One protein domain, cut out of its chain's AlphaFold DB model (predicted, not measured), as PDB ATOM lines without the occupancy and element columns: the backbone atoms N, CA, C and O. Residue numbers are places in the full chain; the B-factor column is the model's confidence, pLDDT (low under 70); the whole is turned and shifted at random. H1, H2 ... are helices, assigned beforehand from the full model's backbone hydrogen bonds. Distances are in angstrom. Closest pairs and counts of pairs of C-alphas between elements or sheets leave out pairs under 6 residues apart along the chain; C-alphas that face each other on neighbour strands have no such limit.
ATOM      1  N   CYS A  39     -19.493   8.001 -45.376       95.00
ATOM      2  CA  CYS A  39     -20.917   8.325 -45.520       95.00
ATOM      3  C   CYS A  39     -21.616   7.543 -46.645       95.00
ATOM      4  O   CYS A  39     -22.742   7.082 -46.472       95.00
ATOM      5  N   TYR A  40     -20.921   7.284 -47.760       94.50
ATOM      6  CA  TYR A  40     -21.433   6.453 -48.861       94.50
ATOM      7  C   TYR A  40     -21.778   5.026 -48.402       94.50
ATOM      8  O   TYR A  40     -22.829   4.486 -48.744       94.50
ATOM      9  N   LEU A  41     -20.918   4.436 -47.565       94.25
ATOM     10  CA  LEU A  41     -21.127   3.111 -46.993       94.25
ATOM     11  C   LEU A  41     -22.196   3.158 -45.895       94.25
ATOM     12  O   LEU A  41     -23.000   2.237 -45.797       94.25
ATOM     13  N   ALA A  42     -22.236   4.228 -45.094       95.25
ATOM     14  CA  ALA A  42     -23.238   4.403 -44.043       95.25
ATOM     15  C   ALA A  42     -24.645   4.449 -44.637       95.25
ATOM     16  O   ALA A  42     -25.501   3.671 -44.222       95.25
ATOM     17  N   ALA A  43     -24.861   5.285 -45.653       96.50
ATOM     18  CA  ALA A  43     -26.141   5.398 -46.341       96.50
ATOM     19  C   ALA A  43     -26.583   4.056 -46.952       96.50
ATOM     20  O   ALA A  43     -27.718   3.633 -46.741       96.50
ATOM     21  N   ALA A  44     -25.681   3.350 -47.645       95.62
ATOM     22  CA  ALA A  44     -25.969   2.039 -48.235       95.62
ATOM     23  C   ALA A  44     -26.374   0.998 -47.177       95.62
ATOM     24  O   ALA A  44     -27.402   0.332 -47.307       95.62
ATOM     25  N   VAL A  45     -25.606   0.893 -46.089       94.94
ATOM     26  CA  VAL A  45     -25.877  -0.062 -45.007       94.94
ATOM     27  C   VAL A  45     -27.193   0.255 -44.300       94.94
ATOM     28  O   VAL A  45     -27.947  -0.671 -44.011       94.94
ATOM     29  N   GLN A  46     -27.511   1.532 -44.059       96.00
ATOM     30  CA  GLN A  46     -28.799   1.920 -43.474       96.00
ATOM     31  C   GLN A  46     -29.968   1.487 -44.364       96.00
ATOM     32  O   GLN A  46     -30.930   0.901 -43.875       96.00
ATOM     33  N   ILE A  47     -29.869   1.701 -45.678       96.06
ATOM     34  CA  ILE A  47     -30.915   1.288 -46.620       96.06
ATOM     35  C   ILE A  47     -31.118  -0.225 -46.596       96.06
ATOM     36  O   ILE A  47     -32.263  -0.674 -46.559       96.06
ATOM     37  N   ILE A  48     -30.033  -1.004 -46.565       94.19
ATOM     38  CA  ILE A  48     -30.126  -2.465 -46.479       94.19
ATOM     39  C   ILE A  48     -30.781  -2.883 -45.161       94.19
ATOM     40  O   ILE A  48     -31.717  -3.673 -45.184       94.19
ATOM     41  N   LEU A  49     -30.339  -2.337 -44.024       93.75
ATOM     42  CA  LEU A  49     -30.851  -2.701 -42.698       93.75
ATOM     43  C   LEU A  49     -32.335  -2.374 -42.502       93.75
ATOM     44  O   LEU A  49     -33.025  -3.108 -41.800       93.75
ATOM     45  N   HIS A  50     -32.822  -1.294 -43.112       93.50
ATOM     46  CA  HIS A  50     -34.199  -0.812 -42.937       93.50
ATOM     47  C   HIS A  50     -35.125  -1.153 -44.107       93.50
ATOM     48  O   HIS A  50     -36.272  -0.699 -44.150       93.50
ATOM     49  N   THR A  51     -34.661  -1.969 -45.052       91.19
ATOM     50  CA  THR A  51     -35.493  -2.515 -46.124       91.19
ATOM     51  C   THR A  51     -35.554  -4.033 -45.956       91.19
ATOM     52  O   THR A  51     -34.655  -4.720 -46.437       91.19
ATOM     53  N   PRO A  52     -36.581  -4.583 -45.276       88.50
ATOM     54  CA  PRO A  52     -36.592  -5.986 -44.858       88.50
ATOM     55  C   PRO A  52     -36.292  -6.991 -45.977       88.50
ATOM     56  O   PRO A  52     -35.402  -7.813 -45.772       88.50
ATOM     57  N   PRO A  53     -36.866  -6.871 -47.196       86.25
ATOM     58  CA  PRO A  53     -36.503  -7.776 -48.283       86.25
ATOM     59  C   PRO A  53     -35.003  -7.741 -48.609       86.25
ATOM     60  O   PRO A  53     -34.376  -8.786 -48.752       86.25
ATOM     61  N   LEU A  54     -34.401  -6.546 -48.675       86.88
ATOM     62  CA  LEU A  54     -32.962  -6.387 -48.908       86.88
ATOM     63  C   LEU A  54     -32.145  -7.007 -47.781       86.88
ATOM     64  O   LEU A  54     -31.183  -7.709 -48.066       86.88
ATOM     65  N   LEU A  55     -32.511  -6.760 -46.522       90.38
ATOM     66  CA  LEU A  55     -31.809  -7.319 -45.370       90.38
ATOM     67  C   LEU A  55     -31.859  -8.846 -45.364       90.38
ATOM     68  O   LEU A  55     -30.847  -9.504 -45.118       90.38
ATOM     69  N   GLU A  56     -33.031  -9.413 -45.626       86.50
ATOM     70  CA  GLU A  56     -33.227 -10.854 -45.676       86.50
ATOM     71  C   GLU A  56     -32.372 -11.471 -46.773       86.50
ATOM     72  O   GLU A  56     -31.585 -12.369 -46.487       86.50
ATOM     73  N   PHE A  57     -32.415 -10.938 -47.996       84.50
ATOM     74  CA  PHE A  57     -31.560 -11.422 -49.078       84.50
ATOM     75  C   PHE A  57     -30.070 -11.205 -48.796       84.50
ATOM     76  O   PHE A  57     -29.269 -12.107 -49.032       84.50
ATOM     77  N   ALA A  58     -29.696 -10.059 -48.227       86.62
ATOM     78  CA  ALA A  58     -28.323  -9.747 -47.843       86.62
ATOM     79  C   ALA A  58     -27.796 -10.648 -46.728       86.62
ATOM     80  O   ALA A  58     -26.591 -10.717 -46.546       86.62
ATOM     81  N   THR A  59     -28.664 -11.305 -45.960       88.56
ATOM     82  CA  THR A  59     -28.281 -12.250 -44.900       88.56
ATOM     83  C   THR A  59     -28.561 -13.701 -45.281       88.56
ATOM     84  O   THR A  59     -28.176 -14.612 -44.549       88.56
ATOM     85  N   LEU A  60     -29.173 -13.935 -46.445       83.38
ATOM     86  CA  LEU A  60     -29.486 -15.260 -46.947       83.38
ATOM     87  C   LEU A  60     -28.221 -15.917 -47.512       83.38
ATOM     88  O   LEU A  60     -27.514 -15.358 -48.350       83.38
ATOM     89  N   GLY A  61     -27.947 -17.139 -47.063       79.25
ATOM     90  CA  GLY A  61     -26.875 -17.978 -47.592       79.25
ATOM     91  C   GLY A  61     -25.533 -17.848 -46.868       79.25
ATOM     92  O   GLY A  61     -25.387 -17.167 -45.859       79.25
ATOM     93  N   ASN A  62     -24.541 -18.551 -47.415       79.69
ATOM     94  CA  ASN A  62     -23.217 -18.727 -46.810       79.69
ATOM     95  C   ASN A  62     -22.121 -17.945 -47.550       79.69
ATOM     96  O   ASN A  62     -20.944 -18.295 -47.455       79.69
ATOM     97  N   SER A  63     -22.484 -16.921 -48.333       85.81
ATOM     98  CA  SER A  63     -21.475 -16.058 -48.947       85.81
ATOM     99  C   SER A  63     -20.766 -15.241 -47.863       85.81
ATOM    100  O   SER A  63     -21.312 -14.967 -46.788       85.81
ATOM    101  N   SER A  64     -19.531 -14.827 -48.140       85.25
ATOM    102  CA  SER A  64     -18.781 -13.969 -47.223       85.25
ATOM    103  C   SER A  64     -19.502 -12.644 -46.961       85.25
ATOM    104  O   SER A  64     -19.452 -12.138 -45.839       85.25
ATOM    105  N   VAL A  65     -20.210 -12.108 -47.966       86.94
ATOM    106  CA  VAL A  65     -21.067 -10.922 -47.821       86.94
ATOM    107  C   VAL A  65     -22.260 -11.233 -46.924       86.94
ATOM    108  O   VAL A  65     -22.504 -10.465 -45.998       86.94
ATOM    109  N   SER A  66     -22.931 -12.377 -47.086       87.56
ATOM    110  CA  SER A  66     -24.071 -12.745 -46.237       87.56
ATOM    111  C   SER A  66     -23.685 -12.904 -44.769       87.56
ATOM    112  O   SER A  66     -24.356 -12.383 -43.872       87.56
ATOM    113  N   ILE A  67     -22.541 -13.535 -44.502       87.81
ATOM    114  CA  ILE A  67     -21.982 -13.657 -43.149       87.81
ATOM    115  C   ILE A  67     -21.633 -12.274 -42.585       87.81
ATOM    116  O   ILE A  67     -21.882 -11.989 -41.409       87.81
ATOM    117  N   LEU A  68     -21.043 -11.404 -43.407       89.88
ATOM    118  CA  LEU A  68     -20.693 -10.047 -43.005       89.88
ATOM    119  C   LEU A  68     -21.944  -9.233 -42.664       89.88
ATOM    120  O   LEU A  68     -22.004  -8.668 -41.576       89.88
ATOM    121  N   MET A  69     -22.956  -9.235 -43.529       91.69
ATOM    122  CA  MET A  69     -24.210  -8.508 -43.328       91.69
ATOM    123  C   MET A  69     -25.022  -9.051 -42.153       91.69
ATOM    124  O   MET A  69     -25.607  -8.266 -41.410       91.69
ATOM    125  N   THR A  70     -24.961 -10.358 -41.888       91.94
ATOM    126  CA  THR A  70     -25.532 -10.958 -40.670       91.94
ATOM    127  C   THR A  70     -24.891 -10.354 -39.423       91.94
ATOM    128  O   THR A  70     -25.583  -9.890 -38.520       91.94
ATOM    129  N   ARG A  71     -23.556 -10.240 -39.401       90.94
ATOM    130  CA  ARG A  71     -22.841  -9.595 -38.287       90.94
ATOM    131  C   ARG A  71     -23.177  -8.111 -38.162       90.94
ATOM    132  O   ARG A  71     -23.276  -7.627 -37.038       90.94
ATOM    133  N   VAL A  72     -23.333  -7.393 -39.279       91.56
ATOM    134  CA  VAL A  72     -23.758  -5.981 -39.281       91.56
ATOM    135  C   VAL A  72     -25.145  -5.857 -38.644       91.56
ATOM    136  O   VAL A  72     -25.302  -5.089 -37.696       91.56
ATOM    137  N   ARG A  73     -26.116  -6.663 -39.089       93.12
ATOM    138  CA  ARG A  73     -27.483  -6.714 -38.555       93.12
ATOM    139  C   ARG A  73     -27.507  -6.998 -37.058       93.12
ATOM    140  O   ARG A  73     -28.065  -6.214 -36.296       93.12
ATOM    141  N   ASP A  74     -26.877  -8.087 -36.625       90.44
ATOM    142  CA  ASP A  74     -26.904  -8.521 -35.223       90.44
ATOM    143  C   ASP A  74     -26.248  -7.484 -34.306       90.44
ATOM    144  O   ASP A  74     -26.614  -7.287 -33.144       90.44
ATOM    145  N   ALA A  75     -25.225  -6.805 -34.814       88.12
ATOM    146  CA  ALA A  75     -24.530  -5.788 -34.063       88.12
ATOM    147  C   ALA A  75     -25.314  -4.453 -34.045       88.12
ATOM    148  O   ALA A  75     -25.294  -3.779 -33.016       88.12
ATOM    149  N   TYR A  76     -26.066  -4.130 -35.104       90.94
ATOM    150  CA  TYR A  76     -27.011  -3.009 -35.153       90.94
ATOM    151  C   TYR A  76     -28.207  -3.216 -34.205       90.94
ATOM    152  O   TYR A  76     -28.539  -2.327 -33.421       90.94
ATOM    153  N   GLN A  77     -28.798  -4.417 -34.184       89.69
ATOM    154  CA  GLN A  77     -29.922  -4.773 -33.301       89.69
ATOM    155  C   GLN A  77     -29.567  -4.695 -31.810       89.69
ATOM    156  O   GLN A  77     -30.409  -4.340 -30.987       89.69
ATOM    157  N   ARG A  78     -28.308  -4.973 -31.446       87.12
ATOM    158  CA  ARG A  78     -27.822  -4.804 -30.064       87.12
ATOM    159  C   ARG A  78     -27.732  -3.336 -29.622       87.12
ATOM    160  O   ARG A  78     -27.590  -3.079 -28.423       87.12
ATOM    161  N   GLY A  79     -27.821  -2.387 -30.556       84.56
ATOM    162  CA  GLY A  79     -27.784  -0.953 -30.284       84.56
ATOM    163  C   GLY A  79     -26.474  -0.483 -29.625       84.56
ATOM    164  O   GLY A  79     -25.476  -1.208 -29.631       84.56
ATOM    165  N   PRO A  80     -26.453   0.714 -29.008       73.44
ATOM    166  CA  PRO A  80     -25.253   1.365 -28.467       73.44
ATOM    167  C   PRO A  80     -24.535   0.566 -27.381       73.44
ATOM    168  O   PRO A  80     -23.360   0.804 -27.103       73.44
ATOM    169  N   LYS A  81     -25.226  -0.400 -26.762       70.88
ATOM    170  CA  LYS A  81     -24.619  -1.346 -25.816       70.88
ATOM    171  C   LYS A  81     -23.515  -2.166 -26.493       70.88
ATOM    172  O   LYS A  81     -22.519  -2.507 -25.860       70.88
ATOM    173  N   SER A  82     -23.652  -2.422 -27.793       64.88
ATOM    174  CA  SER A  82     -22.590  -2.931 -28.648       64.88
ATOM    175  C   SER A  82     -21.681  -1.774 -29.066       64.88
ATOM    176  O   SER A  82     -21.843  -1.182 -30.134       64.88
ATOM    177  N   ARG A  83     -20.686  -1.449 -28.226       60.22
ATOM    178  CA  ARG A  83     -19.678  -0.408 -28.519       60.22
ATOM    179  C   ARG A  83     -19.019  -0.569 -29.896       60.22
ATOM    180  O   ARG A  83     -18.476   0.400 -30.406       60.22
ATOM    181  N   SER A  84     -19.043  -1.763 -30.499       61.25
ATOM    182  CA  SER A  84     -18.310  -2.054 -31.730       61.25
ATOM    183  C   SER A  84     -18.891  -1.390 -32.976       61.25
ATOM    184  O   SER A  84     -18.104  -0.931 -33.788       61.25
ATOM    185  N   VAL A  85     -20.218  -1.325 -33.145       61.44
ATOM    186  CA  VAL A  85     -20.855  -0.844 -34.400       61.44
ATOM    187  C   VAL A  85     -20.927   0.667 -34.478       61.44
ATOM    188  O   VAL A  85     -20.794   1.263 -35.538       61.44
ATOM    189  N   PHE A  86     -21.095   1.279 -33.316       73.25
ATOM    190  CA  PHE A  86     -21.144   2.723 -33.161       73.25
ATOM    191  C   PHE A  86     -19.758   3.302 -32.877       73.25
ATOM    192  O   PHE A  86     -19.615   4.505 -32.688       73.25
ATOM    193  N   SER A  87     -18.718   2.462 -32.844       78.62
ATOM    194  CA  SER A  87     -17.349   2.954 -32.770       78.62
ATOM    195  C   SER A  87     -16.945   3.600 -34.088       78.62
ATOM    196  O   SER A  87     -17.312   3.138 -35.167       78.62
ATOM    197  N   ALA A  88     -16.088   4.608 -33.980       81.12
ATOM    198  CA  ALA A  88     -15.368   5.198 -35.100       81.12
ATOM    199  C   ALA A  88     -14.677   4.143 -36.005       81.12
ATOM    200  O   ALA A  88     -14.482   4.360 -37.192       81.12
ATOM    201  N   GLY A  89     -14.328   2.965 -35.478       85.06
ATOM    202  CA  GLY A  89     -13.655   1.917 -36.251       85.06
ATOM    203  C   GLY A  89     -14.570   1.010 -37.081       85.06
ATOM    204  O   GLY A  89     -14.057   0.249 -37.900       85.06
ATOM    205  N   PHE A  90     -15.895   1.044 -36.893       88.19
ATOM    206  CA  PHE A  90     -16.788   0.069 -37.529       88.19
ATOM    207  C   PHE A  90     -16.836   0.203 -39.048       88.19
ATOM    208  O   PHE A  90     -16.583  -0.770 -39.757       88.19
ATOM    209  N   MET A  91     -17.147   1.401 -39.543       90.31
ATOM    210  CA  MET A  91     -17.317   1.646 -40.974       90.31
ATOM    211  C   MET A  91     -16.010   1.445 -41.760       90.31
ATOM    212  O   MET A  91     -16.055   0.764 -42.785       90.31
ATOM    213  N   PRO A  92     -14.833   1.896 -41.276       88.56
ATOM    214  CA  PRO A  92     -13.552   1.555 -41.896       88.56
ATOM    215  C   PRO A  92     -13.281   0.047 -41.922       88.56
ATOM    216  O   PRO A  92     -12.843  -0.491 -42.938       88.56
ATOM    217  N   ALA A  93     -13.586  -0.671 -40.834       88.25
ATOM    218  CA  ALA A  93     -13.409  -2.121 -40.785       88.25
ATOM    219  C   ALA A  93     -14.363  -2.857 -41.739       88.25
ATOM    220  O   ALA A  93     -13.965  -3.842 -42.365       88.25
ATOM    221  N   LEU A  94     -15.607  -2.385 -41.864       89.50
ATOM    222  CA  LEU A  94     -16.584  -2.915 -42.810       89.50
ATOM    223  C   LEU A  94     -16.120  -2.687 -44.251       89.50
ATOM    224  O   LEU A  94     -16.089  -3.644 -45.020       89.50
ATOM    225  N   ARG A  95     -15.676  -1.466 -44.581       89.88
ATOM    226  CA  ARG A  95     -15.083  -1.135 -45.885       89.88
ATOM    227  C   ARG A  95     -13.937  -2.080 -46.217       89.88
ATOM    228  O   ARG A  95     -14.004  -2.765 -47.227       89.88
ATOM    229  N   LYS A  96     -12.939  -2.197 -45.333       89.31
ATOM    230  CA  LYS A  96     -11.773  -3.070 -45.537       89.31
ATOM    231  C   LYS A  96     -12.169  -4.522 -45.817       89.31
ATOM    232  O   LYS A  96     -11.557  -5.181 -46.652       89.31
ATOM    233  N   ARG A  97     -13.198  -5.027 -45.126       89.50
ATOM    234  CA  ARG A  97     -13.727  -6.377 -45.364       89.50
ATOM    235  C   ARG A  97     -14.422  -6.493 -46.714       89.50
ATOM    236  O   ARG A  97     -14.190  -7.483 -47.390       89.50
ATOM    237  N   LEU A  98     -15.235  -5.516 -47.109       87.44
ATOM    238  CA  LEU A  98     -15.887  -5.518 -48.421       87.44
ATOM    239  C   LEU A  98     -14.860  -5.409 -49.557       87.44
ATOM    240  O   LEU A  98     -14.942  -6.181 -50.507       87.44
ATOM    241  N   THR A  99     -13.848  -4.542 -49.435       87.50
ATOM    242  CA  THR A  99     -12.748  -4.436 -50.411       87.50
ATOM    243  C   THR A  99     -12.009  -5.766 -50.557       87.50
ATOM    244  O   THR A  99     -11.791  -6.232 -51.669       87.50
ATOM    245  N   ALA A 100     -11.716  -6.450 -49.443       87.69
ATOM    246  CA  ALA A 100     -11.097  -7.778 -49.466       87.69
ATOM    247  C   ALA A 100     -11.977  -8.863 -50.122       87.69
ATOM    248  O   ALA A 100     -11.462  -9.903 -50.531       87.69
ATOM    249  N   LEU A 101     -13.290  -8.633 -50.224       86.62
ATOM    250  CA  LEU A 101     -14.236  -9.493 -50.939       86.62
ATOM    251  C   LEU A 101     -14.436  -9.084 -52.405       86.62
ATOM    252  O   LEU A 101     -15.215  -9.724 -53.101       86.62
ATOM    253  N   GLY A 102     -13.724  -8.063 -52.886       87.19
ATOM    254  CA  GLY A 102     -13.779  -7.622 -54.278       87.19
ATOM    255  C   GLY A 102     -14.639  -6.386 -54.529       87.19
ATOM    256  O   GLY A 102     -14.868  -6.061 -55.692       87.19
ATOM    257  N   LEU A 103     -15.086  -5.672 -53.488       86.81
ATOM    258  CA  LEU A 103     -15.690  -4.352 -53.665       86.81
ATOM    259  C   LEU A 103     -14.661  -3.403 -54.307       86.81
ATOM    260  O   LEU A 103     -13.616  -3.122 -53.718       86.81
ATOM    261  N   ARG A 104     -14.983  -2.887 -55.497       80.81
ATOM    262  CA  ARG A 104     -14.168  -1.930 -56.264       80.81
ATOM    263  C   ARG A 104     -14.957  -0.656 -56.534       80.81
ATOM    264  O   ARG A 104     -16.185  -0.698 -56.622       80.81
ATOM    265  N   SER A 105     -14.259   0.470 -56.655       77.69
ATOM    266  CA  SER A 105     -14.864   1.704 -57.153       77.69
ATOM    267  C   SER A 105     -15.255   1.529 -58.629       77.69
ATOM    268  O   SER A 105     -14.732   0.655 -59.325       77.69
ATOM    269  N   SER A 106     -16.157   2.370 -59.139       67.50
ATOM    270  CA  SER A 106     -16.521   2.399 -60.565       67.50
ATOM    271  C   SER A 106     -15.329   2.675 -61.495       67.50
ATOM    272  O   SER A 106     -15.348   2.262 -62.653       67.50
ATOM    273  N   GLY A 107     -14.266   3.306 -60.984       73.19
ATOM    274  CA  GLY A 107     -12.993   3.499 -61.685       73.19
ATOM    275  C   GLY A 107     -12.055   2.287 -61.653       73.19
ATOM    276  O   GLY A 107     -10.930   2.382 -62.133       73.19
ATOM    277  N   GLY A 108     -12.475   1.163 -61.061       69.94
ATOM    278  CA  GLY A 108     -11.670  -0.054 -60.929       69.94
ATOM    279  C   GLY A 108     -10.593   0.009 -59.842       69.94
ATOM    280  O   GLY A 108      -9.931  -1.004 -59.591       69.94
ATOM    281  N   THR A 109     -10.434   1.154 -59.174       65.38
ATOM    282  CA  THR A 109      -9.523   1.306 -58.038       65.38
ATOM    283  C   THR A 109     -10.114   0.655 -56.791       65.38
ATOM    284  O   THR A 109     -11.334   0.603 -56.591       65.38
ATOM    285  N   GLU A 110      -9.245   0.103 -55.949       70.94
ATOM    286  CA  GLU A 110      -9.658  -0.328 -54.617       70.94
ATOM    287  C   GLU A 110     -10.091   0.898 -53.806       70.94
ATOM    288  O   GLU A 110      -9.566   1.991 -54.000       70.94
ATOM    289  N   PHE A 111     -11.066   0.735 -52.911       75.69
ATOM    290  CA  PHE A 111     -11.420   1.808 -51.983       75.69
ATOM    291  C   PHE A 111     -10.261   2.012 -51.003       75.69
ATOM    292  O   PHE A 111     -10.137   1.246 -50.041       75.69
ATOM    293  N   GLU A 112      -9.423   3.021 -51.241       73.00
ATOM    294  CA  GLU A 112      -8.319   3.339 -50.343       73.00
ATOM    295  C   GLU A 112      -8.823   3.918 -49.013       73.00
ATOM    296  O   GLU A 112      -9.927   4.473 -48.881       73.00
ATOM    297  N   ASP A 113      -8.007   3.759 -47.968       72.19
ATOM    298  CA  ASP A 113      -8.371   4.222 -46.640       72.19
ATOM    299  C   ASP A 113      -8.436   5.753 -46.591       72.19
ATOM    300  O   ASP A 113      -7.428   6.446 -46.569       72.19
ATOM    301  N   GLY A 114      -9.663   6.271 -46.515       78.31
ATOM    302  CA  GLY A 114      -9.909   7.710 -46.412       78.31
ATOM    303  C   GLY A 114     -10.339   8.353 -47.724       78.31
ATOM    304  O   GLY A 114     -10.653   9.537 -47.709       78.31
ATOM    305  N   GLU A 115     -10.451   7.602 -48.816       84.25
ATOM    306  CA  GLU A 115     -11.027   8.114 -50.058       84.25
ATOM    307  C   GLU A 115     -12.556   8.158 -50.025       84.25
ATOM    308  O   GLU A 115     -13.218   7.435 -49.268       84.25
ATOM    309  N   GLN A 116     -13.111   9.050 -50.847       85.19
ATOM    310  CA  GLN A 116     -14.542   9.095 -51.102       85.19
ATOM    311  C   GLN A 116     -14.958   7.949 -52.014       85.19
ATOM    312  O   GLN A 116     -14.236   7.545 -52.920       85.19
ATOM    313  N   GLY A 117     -16.152   7.437 -51.752       85.75
ATOM    314  CA  GLY A 117     -16.719   6.314 -52.465       85.75
ATOM    315  C   GLY A 117     -18.026   6.643 -53.161       85.75
ATOM    316  O   GLY A 117     -18.755   7.546 -52.749       85.75
ATOM    317  N   GLU A 118     -18.366   5.857 -54.179       87.88
ATOM    318  CA  GLU A 118     -19.704   5.861 -54.761       87.88
ATOM    319  C   GLU A 118     -20.586   4.863 -54.016       87.88
ATOM    320  O   GLU A 118     -20.317   3.658 -53.978       87.88
ATOM    321  N   ALA A 119     -21.653   5.369 -53.403       88.38
ATOM    322  CA  ALA A 119     -22.602   4.529 -52.686       88.38
ATOM    323  C   ALA A 119     -23.312   3.553 -53.639       88.38
ATOM    324  O   ALA A 119     -23.664   2.442 -53.241       88.38
ATOM    325  N   GLU A 120     -23.441   3.924 -54.917       86.81
ATOM    326  CA  GLU A 120     -23.925   3.036 -55.969       86.81
ATOM    327  C   GLU A 120     -23.054   1.796 -56.142       86.81
ATOM    328  O   GLU A 120     -23.597   0.700 -56.196       86.81
ATOM    329  N   SER A 121     -21.724   1.935 -56.164       87.88
ATOM    330  CA  SER A 121     -20.818   0.787 -56.307       87.88
ATOM    331  C   SER A 121     -20.940  -0.182 -55.132       87.88
ATOM    332  O   SER A 121     -20.873  -1.393 -55.322       87.88
ATOM    333  N   VAL A 122     -21.166   0.333 -53.917       89.50
ATOM    334  CA  VAL A 122     -21.425  -0.504 -52.736       89.50
ATOM    335  C   VAL A 122     -22.732  -1.276 -52.889       89.50
ATOM    336  O   VAL A 122     -22.757  -2.482 -52.648       89.50
ATOM    337  N   MET A 123     -23.808  -0.597 -53.294       90.44
ATOM    338  CA  MET A 123     -25.104  -1.243 -53.502       90.44
ATOM    339  C   MET A 123     -25.039  -2.274 -54.630       90.44
ATOM    340  O   MET A 123     -25.500  -3.393 -54.438       90.44
ATOM    341  N   ASP A 124     -24.424  -1.940 -55.764       87.81
ATOM    342  CA  ASP A 124     -24.275  -2.842 -56.909       87.81
ATOM    343  C   ASP A 124     -23.456  -4.084 -56.529       87.81
ATOM    344  O   ASP A 124     -23.848  -5.199 -56.867       87.81
ATOM    345  N   PHE A 125     -22.373  -3.921 -55.759       89.06
ATOM    346  CA  PHE A 125     -21.572  -5.039 -55.256       89.06
ATOM    347  C   PHE A 125     -22.379  -5.963 -54.338       89.06
ATOM    348  O   PHE A 125     -22.416  -7.173 -54.552       89.06
ATOM    349  N   ILE A 126     -23.066  -5.406 -53.334       86.00
ATOM    350  CA  ILE A 126     -23.867  -6.204 -52.397       86.00
ATOM    351  C   ILE A 126     -25.012  -6.906 -53.137       86.00
ATOM    352  O   ILE A 126     -25.261  -8.087 -52.903       86.00
ATOM    353  N   MET A 127     -25.684  -6.214 -54.058       85.69
ATOM    354  CA  MET A 127     -26.765  -6.788 -54.858       85.69
ATOM    355  C   MET A 127     -26.261  -7.863 -55.823       85.69
ATOM    356  O   MET A 127     -26.937  -8.874 -55.991       85.69
ATOM    357  N   GLY A 128     -25.076  -7.693 -56.414       86.69
ATOM    358  CA  GLY A 128     -24.424  -8.713 -57.235       86.69
ATOM    359  C   GLY A 128     -24.122  -9.980 -56.437       86.69
ATOM    360  O   GLY A 128     -24.492 -11.076 -56.850       86.69
ATOM    361  N   GLU A 129     -23.569  -9.834 -55.234       85.56
ATOM    362  CA  GLU A 129     -23.288 -10.959 -54.334       85.56
ATOM    363  C   GLU A 129     -24.566 -11.664 -53.858       85.56
ATOM    364  O   GLU A 129     -24.617 -12.895 -53.785       85.56
ATOM    365  N   ILE A 130     -25.637 -10.904 -53.604       80.75
ATOM    366  CA  ILE A 130     -26.969 -11.458 -53.338       80.75
ATOM    367  C   ILE A 130     -27.451 -12.274 -54.541       80.75
ATOM    368  O   ILE A 130     -27.851 -13.427 -54.379       80.75
ATOM    369  N   GLN A 131     -27.396 -11.713 -55.751       82.12
ATOM    370  CA  GLN A 131     -27.831 -12.401 -56.968       82.12
ATOM    371  C   GLN A 131     -27.044 -13.691 -57.204       82.12
ATOM    372  O   GLN A 131     -27.637 -14.734 -57.487       82.12
ATOM    373  N   ASP A 132     -25.729 -13.648 -57.027       80.69
ATOM    374  CA  ASP A 132     -24.866 -14.814 -57.169       80.69
ATOM    375  C   ASP A 132     -25.156 -15.866 -56.098       80.69
ATOM    376  O   ASP A 132     -25.175 -17.062 -56.401       80.69
ATOM    377  N   SER A 133     -25.452 -15.454 -54.862       76.06
ATOM    378  CA  SER A 133     -25.835 -16.382 -53.792       76.06
ATOM    379  C   SER A 133     -27.141 -17.123 -54.097       76.06
ATOM    380  O   SER A 133     -27.234 -18.321 -53.839       76.06
ATOM    381  N   VAL A 134     -28.117 -16.452 -54.721       72.12
ATOM    382  CA  VAL A 134     -29.397 -17.053 -55.130       72.12
ATOM    383  C   VAL A 134     -29.209 -18.012 -56.312       72.12
ATOM    384  O   VAL A 134     -29.864 -19.061 -56.391       72.12
ATOM    385  N   LYS A 135     -28.291 -17.689 -57.229       77.94
ATOM    386  CA  LYS A 135     -27.959 -18.548 -58.374       77.94
ATOM    387  C   LYS A 135     -27.219 -19.817 -57.956       77.94
ATOM    388  O   LYS A 135     -27.470 -20.870 -58.544       77.94
TER     389      LYS A 135
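What this domain is: This is residues 39 to 135 of the 472 residues of the protein "Hypothetical protein" of Brandtodinium nutricula (UniProt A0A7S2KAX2). Five crossed helices form a compact cluster: H3 and H4 lie side by side, loosely, with H1 and H5 running across them, and H2 packs on H1, H3 and H5. Two long loops, residues 78 to 89 and 101 to 118, lie at opposite ends. The printed part has 97 residues, of which 61 are in the five named helices, H1 to H5 in order along the chain, with no named strand, and the class is all helix; the radius of gyration of the C-alphas is 12.8 A and the spans are 37 by 34 by 20 A.

Where its parts are: H1 is residues 39 to 49, from C-alpha 39 at (-20.917, 8.325, -45.520); H2 52 to 59; H3 64 to 77, 20.1 A; H4 90 to 100; H5 119 to 135, 24.4 A, to C-alpha 135 at (-27.959, -18.548, -58.374).

How they stand to each other: H1 and H5 touch, the closest C-alphas being Tyr 40 and Ala 119, 4.4 A. H2 and H3 touch at Thr 59 and Ser 66, C-alphas 4.4 A apart. In the five helices, every O i to N i+4 pair is within hydrogen-bond range.

The domain as a whole: The printed part has no cut. Residues 82 to 85, 106 and 108 to 109 have pLDDT under 70.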